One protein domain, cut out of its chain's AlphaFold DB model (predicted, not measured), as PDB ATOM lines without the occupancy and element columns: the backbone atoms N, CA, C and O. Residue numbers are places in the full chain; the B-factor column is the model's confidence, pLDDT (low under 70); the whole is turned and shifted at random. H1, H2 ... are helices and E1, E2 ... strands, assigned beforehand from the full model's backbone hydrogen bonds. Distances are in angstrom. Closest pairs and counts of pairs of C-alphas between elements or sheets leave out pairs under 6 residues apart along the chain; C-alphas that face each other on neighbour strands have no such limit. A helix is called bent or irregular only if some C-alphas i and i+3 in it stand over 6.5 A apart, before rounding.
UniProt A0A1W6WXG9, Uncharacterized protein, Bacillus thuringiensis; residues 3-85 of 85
ATOM      1  N   LYS A   3     119.927 142.195 171.627       56.03
ATOM      2  CA  LYS A   3     119.516 140.769 171.651       56.03
ATOM      3  C   LYS A   3     118.333 140.476 172.581       56.03
ATOM      4  O   LYS A   3     117.598 139.527 172.352       56.03
ATOM      5  N   LYS A   4     118.161 141.265 173.646       63.25
ATOM      6  CA  LYS A   4     117.121 141.049 174.664       63.25
ATOM      7  C   LYS A   4     115.788 141.715 174.292       63.25
ATOM      8  O   LYS A   4     114.780 141.398 174.911       63.25
ATOM      9  N   LEU A   5     115.806 142.617 173.308       64.38
ATOM     10  CA  LEU A   5     114.645 143.351 172.788       64.38
ATOM     11  C   LEU A   5     114.225 142.878 171.388       64.38
ATOM     12  O   LEU A   5     113.230 143.363 170.864       64.38
ATOM     13  N   ASN A   6     114.979 141.953 170.782       70.38
ATOM     14  CA  ASN A   6     114.815 141.546 169.383       70.38
ATOM     15  C   ASN A   6     114.805 142.744 168.407       70.38
ATOM     16  O   ASN A   6     114.088 142.740 167.413       70.38
ATOM     17  N   LEU A   7     115.580 143.783 168.733       71.75
ATOM     18  CA  LEU A   7     115.753 144.988 167.920       71.75
ATOM     19  C   LEU A   7     117.120 144.954 167.248       71.75
ATOM     20  O   LEU A   7     118.071 144.405 167.816       71.75
ATOM     21  N   LEU A   8     117.248 145.582 166.081       80.06
ATOM     22  CA  LEU A   8     118.563 145.921 165.548       80.06
ATOM     23  C   LEU A   8     119.098 147.144 166.291       80.06
ATOM     24  O   LEU A   8     118.344 147.944 166.840       80.06
ATOM     25  N   VAL A   9     120.420 147.304 166.317       81.31
ATOM     26  CA  VAL A   9     121.058 148.455 166.982       81.31
ATOM     27  C   VAL A   9     120.543 149.781 166.414       81.31
ATOM     28  O   VAL A   9     120.298 150.708 167.179       81.31
ATOM     29  N   ASN A  10     120.308 149.837 165.101       83.00
ATOM     30  CA  ASN A  10     119.818 151.029 164.404       83.00
ATOM     31  C   ASN A  10     118.356 151.373 164.726       83.00
ATOM     32  O   ASN A  10     117.940 152.502 164.490       83.00
ATOM     33  N   ASP A  11     117.601 150.434 165.301       79.12
ATOM     34  CA  ASP A  11     116.204 150.643 165.690       79.12
ATOM     35  C   ASP A  11     116.080 151.159 167.134       79.12
ATOM     36  O   ASP A  11     114.978 151.407 167.630       79.12
ATOM     37  N   ILE A  12     117.201 151.296 167.851       81.00
ATOM     38  CA  ILE A  12     117.221 151.752 169.240       81.00
ATOM     39  C   ILE A  12     117.336 153.273 169.270       81.00
ATOM     40  O   ILE A  12     118.409 153.843 169.089       81.00
ATOM     41  N   PHE A  13     116.230 153.930 169.608       86.38
ATOM     42  CA  PHE A  13     116.194 155.370 169.842       86.38
ATOM     43  C   PHE A  13     116.248 155.669 171.338       86.38
ATOM     44  O   PHE A  13     115.428 155.166 172.107       86.38
ATOM     45  N   LEU A  14     117.194 156.507 171.760       89.12
ATOM     46  CA  LEU A  14     117.294 156.972 173.142       89.12
ATOM     47  C   LEU A  14     116.682 158.371 173.277       89.12
ATOM     48  O   LEU A  14     116.973 159.261 172.481       89.12
ATOM     49  N   LYS A  15     115.863 158.574 174.309       92.06
ATOM     50  CA  LYS A  15     115.345 159.883 174.736       92.06
ATOM     51  C   LYS A  15     115.838 160.184 176.155       92.06
ATOM     52  O   LYS A  15     116.310 159.287 176.850       92.06
ATOM     53  N   LYS A  16     115.737 161.441 176.592       94.19
ATOM     54  CA  LYS A  16     115.992 161.861 177.980       94.19
ATOM     55  C   LYS A  16     114.699 162.365 178.607       94.19
ATOM     56  O   LYS A  16     113.907 163.006 177.922       94.19
ATOM     57  N   ASN A  17     114.473 162.058 179.882       91.94
ATOM     58  CA  ASN A  17     113.355 162.644 180.625       91.94
ATOM     59  C   ASN A  17     113.671 164.097 181.047       91.94
ATOM     60  O   ASN A  17     114.764 164.599 180.781       91.94
ATOM     61  N   SER A  18     112.741 164.760 181.742       97.31
ATOM     62  CA  SER A  18     112.902 166.145 182.232       97.31
ATOM     63  C   SER A  18     114.083 166.350 183.191       97.31
ATOM     64  O   SER A  18     114.535 167.474 183.362       97.31
ATOM     65  N   PHE A  19     114.597 165.275 183.791       95.88
ATOM     66  CA  PHE A  19     115.754 165.279 184.693       95.88
ATOM     67  C   PHE A  19     117.048 164.824 183.996       95.88
ATOM     68  O   PHE A  19     118.073 164.640 184.644       95.88
ATOM     69  N   GLY A  20     117.016 164.591 182.680       94.50
ATOM     70  CA  GLY A  20     118.179 164.192 181.888       94.50
ATOM     71  C   GLY A  20     118.488 162.689 181.864       94.50
ATOM     72  O   GLY A  20     119.401 162.286 181.139       94.50
ATOM     73  N   LYS A  21     117.728 161.842 182.577       93.62
ATOM     74  CA  LYS A  21     117.948 160.384 182.595       93.62
ATOM     75  C   LYS A  21     117.610 159.775 181.224       93.62
ATOM     76  O   LYS A  21     116.480 159.967 180.759       93.62
ATOM     77  N   PRO A  22     118.538 159.040 180.581       92.88
ATOM     78  CA  PRO A  22     118.277 158.405 179.297       92.88
ATOM     79  C   PRO A  22     117.353 157.186 179.441       92.88
ATOM     80  O   PRO A  22     117.415 156.457 180.430       92.88
ATOM     81  N   TYR A  23     116.508 156.948 178.439       89.94
ATOM     82  CA  TYR A  23     115.620 155.788 178.341       89.94
ATOM     83  C   TYR A  23     115.417 155.374 176.876       89.94
ATOM     84  O   TYR A  23     115.633 156.170 175.961       89.94
ATOM     85  N   VAL A  24     115.011 154.120 176.642       86.19
ATOM     86  CA  VAL A  24     114.698 153.626 175.292       86.19
ATOM     87  C   VAL A  24     113.309 154.117 174.895       86.19
ATOM     88  O   VAL A  24     112.336 153.866 175.603       86.19
ATOM     89  N   ASN A  25     113.205 154.800 173.759       84.56
ATOM     90  CA  ASN A  25     111.927 155.187 173.185       84.56
ATOM     91  C   ASN A  25     111.257 153.972 172.527       84.56
ATOM     92  O   ASN A  25     111.621 153.581 171.419       84.56
ATOM     93  N   LEU A  26     110.270 153.390 173.207       74.88
ATOM     94  CA  LEU A  26     109.530 152.210 172.744       74.88
ATOM     95  C   LEU A  26     108.207 152.559 172.037       74.88
ATOM     96  O   LEU A  26     107.423 151.659 171.753       74.88
ATOM     97  N   GLU A  27     107.948 153.836 171.720       69.19
ATOM     98  CA  GLU A  27     106.689 154.301 171.098       69.19
ATOM     99  C   GLU A  27     106.319 153.559 169.798       69.19
ATOM    100  O   GLU A  27     105.139 153.422 169.476       69.19
ATOM    101  N   PHE A  28     107.304 153.012 169.082       60.12
ATOM    102  CA  PHE A  28     107.094 152.245 167.850       60.12
ATOM    103  C   PHE A  28     106.855 150.738 168.074       60.12
ATOM    104  O   PHE A  28     106.557 150.025 167.122       60.12
ATOM    105  N   ASN A  29     106.946 150.239 169.311       59.59
ATOM    106  CA  ASN A  29     106.874 148.812 169.643       59.59
ATOM    107  C   ASN A  29     105.846 148.527 170.752       59.59
ATOM    108  O   ASN A  29     106.183 148.215 171.893       59.59
ATOM    109  N   LYS A  30     104.556 148.583 170.389       55.91
ATOM    110  CA  LYS A  30     103.399 148.392 171.294       55.91
ATOM    111  C   LYS A  30     103.331 147.028 172.007       55.91
ATOM    112  O   LYS A  30     102.539 146.881 172.930       55.91
ATOM    113  N   GLN A  31     104.119 146.036 171.587       57.34
ATOM    114  CA  GLN A  31     104.109 144.670 172.133       57.34
ATOM    115  C   GLN A  31     105.252 144.373 173.123       57.34
ATOM    116  O   GLN A  31     105.364 143.242 173.591       57.34
ATOM    117  N   GLN A  32     106.124 145.337 173.444       65.00
ATOM    118  CA  GLN A  32     107.305 145.053 174.267       65.00
ATOM    119  C   GLN A  32     107.094 145.347 175.756       65.00
ATOM    120  O   GLN A  32     106.653 146.428 176.144       65.00
ATOM    121  N   ASN A  33     107.486 144.383 176.599       66.56
ATOM    122  CA  ASN A  33     107.595 144.578 178.044       66.56
ATOM    123  C   ASN A  33     108.545 145.747 178.349       66.56
ATOM    124  O   ASN A  33     109.622 145.822 177.745       66.56
ATOM    125  N   PRO A  34     108.212 146.614 179.320       72.19
ATOM    126  CA  PRO A  34     109.059 147.742 179.665       72.19
ATOM    127  C   PRO A  34     110.436 147.252 180.133       72.19
ATOM    128  O   PRO A  34     110.559 146.454 181.070       72.19
ATOM    129  N   MET A  35     111.479 147.732 179.452       80.12
ATOM    130  CA  MET A  35     112.873 147.520 179.819       80.12
ATOM    131  C   MET A  35     113.466 148.833 180.308       80.12
ATOM    132  O   MET A  35     113.421 149.847 179.612       80.12
ATOM    133  N   TYR A  36     114.078 148.786 181.483       87.44
ATOM    134  CA  TYR A  36     114.757 149.926 182.074       87.44
ATOM    135  C   TYR A  36     116.253 149.685 182.071       87.44
ATOM    136  O   TYR A  36     116.714 148.556 182.266       87.44
ATOM    137  N   PHE A  37     117.010 150.758 181.882       91.62
ATOM    138  CA  PHE A  37     118.447 150.723 182.059       91.62
ATOM    139  C   PHE A  37     118.936 151.942 182.832       91.62
ATOM    140  O   PHE A  37     118.255 152.967 182.913       91.62
ATOM    141  N   ASN A  38     120.124 151.811 183.408       95.69
ATOM    142  CA  ASN A  38     120.917 152.950 183.836       95.69
ATOM    143  C   ASN A  38     122.394 152.679 183.526       95.69
ATOM    144  O   ASN A  38     122.810 151.520 183.420       95.69
ATOM    145  N   LEU A  39     123.154 153.748 183.334       95.94
ATOM    146  CA  LEU A  39     124.579 153.723 183.051       95.94
ATOM    147  C   LEU A  39     125.296 154.479 184.160       95.94
ATOM    148  O   LEU A  39     124.832 155.535 184.578       95.94
ATOM    149  N   SER A  40     126.443 153.965 184.576       97.75
ATOM    150  CA  SER A  40     127.424 154.736 185.334       97.75
ATOM    151  C   SER A  40     128.815 154.412 184.797       97.75
ATOM    152  O   SER A  40     129.012 153.413 184.095       97.75
ATOM    153  N   HIS A  41     129.764 155.305 185.035       97.06
ATOM    154  CA  HIS A  41     131.137 155.134 184.596       97.06
ATOM    155  C   HIS A  41     132.079 155.894 185.521       97.06
ATOM    156  O   HIS A  41     131.789 157.013 185.928       97.06
ATOM    157  N   THR A  42     133.239 155.306 185.789       95.69
ATOM    158  CA  THR A  42     134.314 155.950 186.545       95.69
ATOM    159  C   THR A  42     135.653 155.440 186.024       95.69
ATOM    160  O   THR A  42     135.864 154.236 185.855       95.69
ATOM    161  N   SER A  43     136.581 156.354 185.732       93.12
ATOM    162  CA  SER A  43     137.902 156.031 185.176       93.12
ATOM    163  C   SER A  43     137.826 155.074 183.966       93.12
ATOM    164  O   SER A  43     137.380 155.479 182.899       93.12
ATOM    165  N   GLN A  44     138.274 153.824 184.115       95.38
ATOM    166  CA  GLN A  44     138.333 152.815 183.048       95.38
ATOM    167  C   GLN A  44     137.146 151.835 183.066       95.38
ATOM    168  O   GLN A  44     137.171 150.830 182.360       95.38
ATOM    169  N   MET A  45     136.118 152.089 183.883       96.25
ATOM    170  CA  MET A  45     134.967 151.202 184.030       96.25
ATOM    171  C   MET A  45     133.688 151.872 183.533       96.25
ATOM    172  O   MET A  45     133.369 152.989 183.931       96.25
ATOM    173  N   ILE A  46     132.936 151.150 182.703       97.44
ATOM    174  CA  ILE A  46     131.570 151.489 182.303       97.44
ATOM    175  C   ILE A  46     130.674 150.341 182.754       97.44
ATOM    176  O   ILE A  46     130.950 149.179 182.453       97.44
ATOM    177  N   VAL A  47     129.589 150.666 183.447       97.12
ATOM    178  CA  VAL A  47     128.597 149.697 183.915       97.12
ATOM    179  C   VAL A  47     127.228 150.013 183.327       97.12
ATOM    180  O   VAL A  47     126.844 151.170 183.161       97.12
ATOM    181  N   CYS A  48     126.482 148.959 182.997       95.19
ATOM    182  CA  CYS A  48     125.133 149.058 182.453       95.19
ATOM    183  C   CYS A  48     124.214 148.071 183.167       95.19
ATOM    184  O   CYS A  48     124.368 146.856 183.047       95.19
ATOM    185  N   GLY A  49     123.248 148.606 183.904       93.31
ATOM    186  CA  GLY A  49     122.241 147.832 184.613       93.31
ATOM    187  C   GLY A  49     121.001 147.738 183.746       93.31
ATOM    188  O   GLY A  49     120.564 148.754 183.214       93.31
ATOM    189  N   ILE A  50     120.433 146.540 183.594       90.50
ATOM    190  CA  ILE A  50     119.230 146.308 182.784       90.50
ATOM    191  C   ILE A  50     118.209 145.535 183.613       90.50
ATOM    192  O   ILE A  50     118.494 144.425 184.064       90.50
ATOM    193  N   ALA A  51     116.998 146.073 183.730       88.62
ATOM    194  CA  ALA A  51     115.895 145.466 184.461       88.62
ATOM    195  C   ALA A  51     114.670 145.259 183.556       88.62
ATOM    196  O   ALA A  51     114.347 146.097 182.711       88.62
ATOM    197  N   LYS A  52     113.994 144.120 183.738       81.12
ATOM    198  CA  LYS A  52     112.625 143.897 183.259       81.12
ATOM    199  C   LYS A  52     111.707 144.345 184.402       81.12
ATOM    200  O   LYS A  52     111.981 143.993 185.541       81.12
ATOM    201  N   GLU A  53     110.678 145.139 184.121       76.19
ATOM    202  CA  GLU A  53     109.587 145.511 185.054       76.19
ATOM    203  C   GLU A  53     109.841 146.649 186.056       76.19
ATOM    204  O   GLU A  53     108.932 147.453 186.258       76.19
ATOM    205  N   LYS A  54     111.030 146.784 186.657       83.31
ATOM    206  CA  LYS A  54     111.300 147.859 187.638       83.31
ATOM    207  C   LYS A  54     112.394 148.820 187.196       83.31
ATOM    208  O   LYS A  54     113.364 148.425 186.549       83.31
ATOM    209  N   TYR A  55     112.252 150.084 187.597       87.81
ATOM    210  CA  TYR A  55     113.315 151.073 187.462       87.81
ATOM    211  C   TYR A  55     114.542 150.653 188.269       87.81
ATOM    212  O   TYR A  55     114.423 150.157 189.387       87.81
ATOM    213  N   ILE A  56     115.721 150.901 187.702       92.69
ATOM    214  CA  ILE A  56     117.005 150.663 188.355       92.69
ATOM    215  C   ILE A  56     117.853 151.940 188.348       92.69
ATOM    216  O   ILE A  56     117.797 152.753 187.411       92.69
ATOM    217  N   GLY A  57     118.616 152.115 189.424       94.94
ATOM    218  CA  GLY A  57     119.751 153.019 189.525       94.94
ATOM    219  C   GLY A  57     121.004 152.188 189.770       94.94
ATOM    220  O   GLY A  57     120.967 151.293 190.606       94.94
ATOM    221  N   ILE A  58     122.066 152.436 189.011       96.69
ATOM    222  CA  ILE A  58     123.377 151.857 189.287       96.69
ATOM    223  C   ILE A  58     124.381 152.989 189.335       96.69
ATOM    224  O   ILE A  58     124.224 153.966 188.602       96.69
ATOM    225  N   ASP A  59     125.391 152.823 190.172       96.62
ATOM    226  CA  ASP A  59     126.506 153.738 190.245       96.62
ATOM    227  C   ASP A  59     127.804 152.973 190.494       96.62
ATOM    228  O   ASP A  59     127.789 151.899 191.101       96.62
ATOM    229  N   VAL A  60     128.908 153.483 189.959       95.81
ATOM    230  CA  VAL A  60     130.235 152.933 190.197       95.81
ATOM    231  C   VAL A  60     131.206 154.076 190.378       95.81
ATOM    232  O   VAL A  60     131.321 154.932 189.510       95.81
ATOM    233  N   GLU A  61     131.946 154.049 191.482       92.75
ATOM    234  CA  GLU A  61     132.936 155.071 191.785       92.75
ATOM    235  C   GLU A  61     134.273 154.468 192.183       92.75
ATOM    236  O   GLU A  61     134.366 153.407 192.805       92.75
ATOM    237  N   LYS A  62     135.344 155.148 191.784       91.88
ATOM    238  CA  LYS A  62     136.704 154.712 192.084       91.88
ATOM    239  C   LYS A  62     137.114 155.283 193.448       91.88
ATOM    240  O   LYS A  62     137.125 156.494 193.642       91.88
ATOM    241  N   THR A  63     137.501 154.411 194.377       87.25
ATOM    242  CA  THR A  63     137.573 154.696 195.830       87.25
ATOM    243  C   THR A  63     138.858 155.366 196.330       87.25
ATOM    244  O   THR A  63     138.915 155.859 197.446       87.25
ATOM    245  N   TYR A  64     139.906 155.409 195.512       80.50
ATOM    246  CA  TYR A  64     141.203 156.041 195.806       80.50
ATOM    247  C   TYR A  64     141.187 157.567 196.024       80.50
ATOM    248  O   TYR A  64     142.228 158.136 196.351       80.50
ATOM    249  N   ARG A  65     140.062 158.250 195.790       73.44
ATOM    250  CA  ARG A  65     139.901 159.673 196.105       73.44
ATOM    251  C   ARG A  65     139.112 159.798 197.399       73.44
ATOM    252  O   ARG A  65     138.052 159.195 197.534       73.44
ATOM    253  N   ASN A  66     139.639 160.586 198.328       74.06
ATOM    254  CA  ASN A  66     138.923 160.937 199.539       74.06
ATOM    255  C   ASN A  66     137.858 161.984 199.180       74.06
ATOM    256  O   ASN A  66     138.191 163.126 198.886       74.06
ATOM    257  N   TYR A  67     136.597 161.557 199.131       71.06
ATOM    258  CA  TYR A  67     135.439 162.427 198.910       71.06
ATOM    259  C   TYR A  67     134.689 162.719 200.216       71.06
ATOM    260  O   TYR A  67     133.545 163.166 200.177       71.06
ATOM    261  N   LEU A  68     135.301 162.450 201.375       79.06
ATOM    262  CA  LEU A  68     134.651 162.682 202.661       79.06
ATOM    263  C   LEU A  68     134.415 164.185 202.915       79.06
ATOM    264  O   LEU A  68     133.519 164.539 203.672       79.06
ATOM    265  N   ASP A  69     135.133 165.062 202.203       83.31
ATOM    266  CA  ASP A  69     135.020 166.525 202.283       83.31
ATOM    267  C   ASP A  69     133.625 167.081 201.937       83.31
ATOM    268  O   ASP A  69     133.357 168.243 202.222       83.31
ATOM    269  N   VAL A  70     132.744 166.295 201.302       88.25
ATOM    270  CA  VAL A  70     131.355 166.703 201.004       88.25
ATOM    271  C   VAL A  70     130.313 166.006 201.880       88.25
ATOM    272  O   VAL A  70     129.117 166.251 201.714       88.25
ATOM    273  N   MET A  71     130.727 165.103 202.777       90.44
ATOM    274  CA  MET A  71     129.803 164.269 203.554       90.44
ATOM    275  C   MET A  71     128.840 165.078 204.413       90.44
ATOM    276  O   MET A  71     127.683 164.695 204.531       90.44
ATOM    277  N   ASP A  72     129.297 166.187 204.983       89.75
ATOM    278  CA  ASP A  72     128.484 167.081 205.806       89.75
ATOM    279  C   ASP A  72     127.322 167.726 205.030       89.75
ATOM    280  O   ASP A  72     126.310 168.088 205.628       89.75
ATOM    281  N   VAL A  73     127.439 167.827 203.702       93.69
ATOM    282  CA  VAL A  73     126.393 168.363 202.819       93.69
ATOM    283  C   VAL A  73     125.486 167.266 202.250       93.69
ATOM    284  O   VAL A  73     124.310 167.524 201.992       93.69
ATOM    285  N   VAL A  74     126.012 166.057 202.013       92.69
ATOM    286  CA  VAL A  74     125.312 165.018 201.226       92.69
ATOM    287  C   VAL A  74     124.874 163.776 202.008       92.69
ATOM    288  O   VAL A  74     123.973 163.080 201.541       92.69
ATOM    289  N   PHE A  75     125.459 163.487 203.174       93.81
ATOM    290  CA  PHE A  75     125.145 162.302 203.986       93.81
ATOM    291  C   PHE A  75     124.309 162.721 205.199       93.81
ATOM    292  O   PHE A  75     124.481 163.809 205.747       93.81
ATOM    293  N   CYS A  76     123.420 161.848 205.672       95.31
ATOM    294  CA  CYS A  76     122.775 162.075 206.966       95.31
ATOM    295  C   CYS A  76     123.717 161.708 208.127       95.31
ATOM    296  O   CYS A  76     124.627 160.891 207.975       95.31
ATOM    297  N   GLU A  77     123.462 162.234 209.332       94.31
ATOM    298  CA  GLU A  77     124.313 161.992 210.514       94.31
ATOM    299  C   GLU A  77     124.573 160.506 210.801       94.31
ATOM    300  O   GLU A  77     125.643 160.129 211.279       94.31
ATOM    301  N   ARG A  78     123.585 159.646 210.523       95.81
ATOM    302  CA  ARG A  78     123.711 158.198 210.709       95.81
ATOM    303  C   ARG A  78     124.712 157.585 209.730       95.81
ATOM    304  O   ARG A  78     125.471 156.710 210.133       95.81
ATOM    305  N   GLU A  79     124.693 158.006 208.470       94.88
ATOM    306  CA  GLU A  79     125.626 157.519 207.449       94.88
ATOM    307  C   GLU A  79     127.039 158.035 207.721       94.88
ATOM    308  O   GLU A  79     127.989 157.271 207.588       94.88
ATOM    309  N   ILE A  80     127.174 159.284 208.183       93.00
ATOM    310  CA  ILE A  80     128.469 159.859 208.574       93.00
ATOM    311  C   ILE A  80     129.123 159.025 209.680       93.00
ATOM    312  O   ILE A  80     130.276 158.633 209.534       93.00
ATOM    313  N   LYS A  81     128.383 158.699 210.749       93.62
ATOM    314  CA  LYS A  81     128.890 157.839 211.833       93.62
ATOM    315  C   LYS A  81     129.348 156.479 211.305       93.62
ATOM    316  O   LYS A  81     130.464 156.076 211.577       93.62
ATOM    317  N   LEU A  82     128.532 155.833 210.468       94.38
ATOM    318  CA  LEU A  82     128.848 154.515 209.905       94.38
ATOM    319  C   LEU A  82     130.101 154.504 209.013       94.38
ATOM    320  O   LEU A  82     130.743 153.469 208.895       94.38
ATOM    321  N   VAL A  83     130.418 155.616 208.349       89.94
ATOM    322  CA  VAL A  83     131.614 155.732 207.500       89.94
ATOM    323  C   VAL A  83     132.871 156.075 208.310       89.94
ATOM    324  O   VAL A  83     133.969 155.747 207.866       89.94
ATOM    325  N   LEU A  84     132.724 156.759 209.452       88.56
ATOM    326  CA  LEU A  84     133.839 157.181 210.310       88.56
ATOM    327  C   LEU A  84     134.203 156.171 211.414       88.56
ATOM    328  O   LEU A  84     135.301 156.287 211.962       88.56
ATOM    329  N   ASP A  85     133.303 155.239 211.742       86.38
ATOM    330  CA  ASP A  85     133.549 154.094 212.639       86.38
ATOM    331  C   ASP A  85     134.485 153.047 211.997       86.38
ATOM    332  O   ASP A  85     135.385 152.545 212.713       86.38
TER     333      ASP A  85
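This is residues 3 to 85 of the 85 residues of an uncharacterized protein of Bacillus thuringiensis (UniProt A0A1W6WXG9). A small hairpin, E1 and E2, lies toward one end and a long hairpin, E3 and E4, in the middle, while two short helices, H1 and H2, sit at the other end beyond a long link. The printed part has 83 residues, with four named strands in two antiparallel pairs, then two named helices: mixed, with 37 residues in named elements, under half. It is only just loose, close to extended, with a radius of gyration of the C-alphas of 17.7 A and spans of 50 by 26 by 21 A.

E1, residues 14 to 16, begins at C-alpha 14 (117.294, 156.972, 173.142) and spans 7.0 A; E2, 22 to 24, 7.2 A; E3, 35 to 42, 24.0 A; E4, 45 to 52, 23.5 A; H1, 68 to 74, 9.7 A; H2, 77 to 84, 10.7 A, ends at C-alpha 84 (133.839, 157.181, 210.310).

Hairpin E1 and E2 has N 15 and O 23 2.9 A apart, within hydrogen-bond range; hairpin E3 and E4, at 165 degrees, has N 38 and O 49 at 3.1 A. The closest C-alphas of E2 and E3, Tyr 23 and Phe 37, are 6.9 A apart. H1 and H2 are close but not clearly touching, C-alphas 71 and 80 being closest at 6.8 A, opposite ways at a shallow tilt of 11 degrees. H1 is irregular, C-alphas 69 and 72 being 7.4 A apart, with 1 of 3 O i to N i+4 pairs within range and 3 of 4 O i to N i+3; in H2 every O i to N i+4 pair is. E3 is apart from both helices.

The farthest C-alphas, Phe 28 and Asp 85, are 52.1 A apart. The printed part has no cut; the link E4 to H1, residues 53 to 67, is long. pLDDT is under 70 at residues 3 to 5 and 27 to 33.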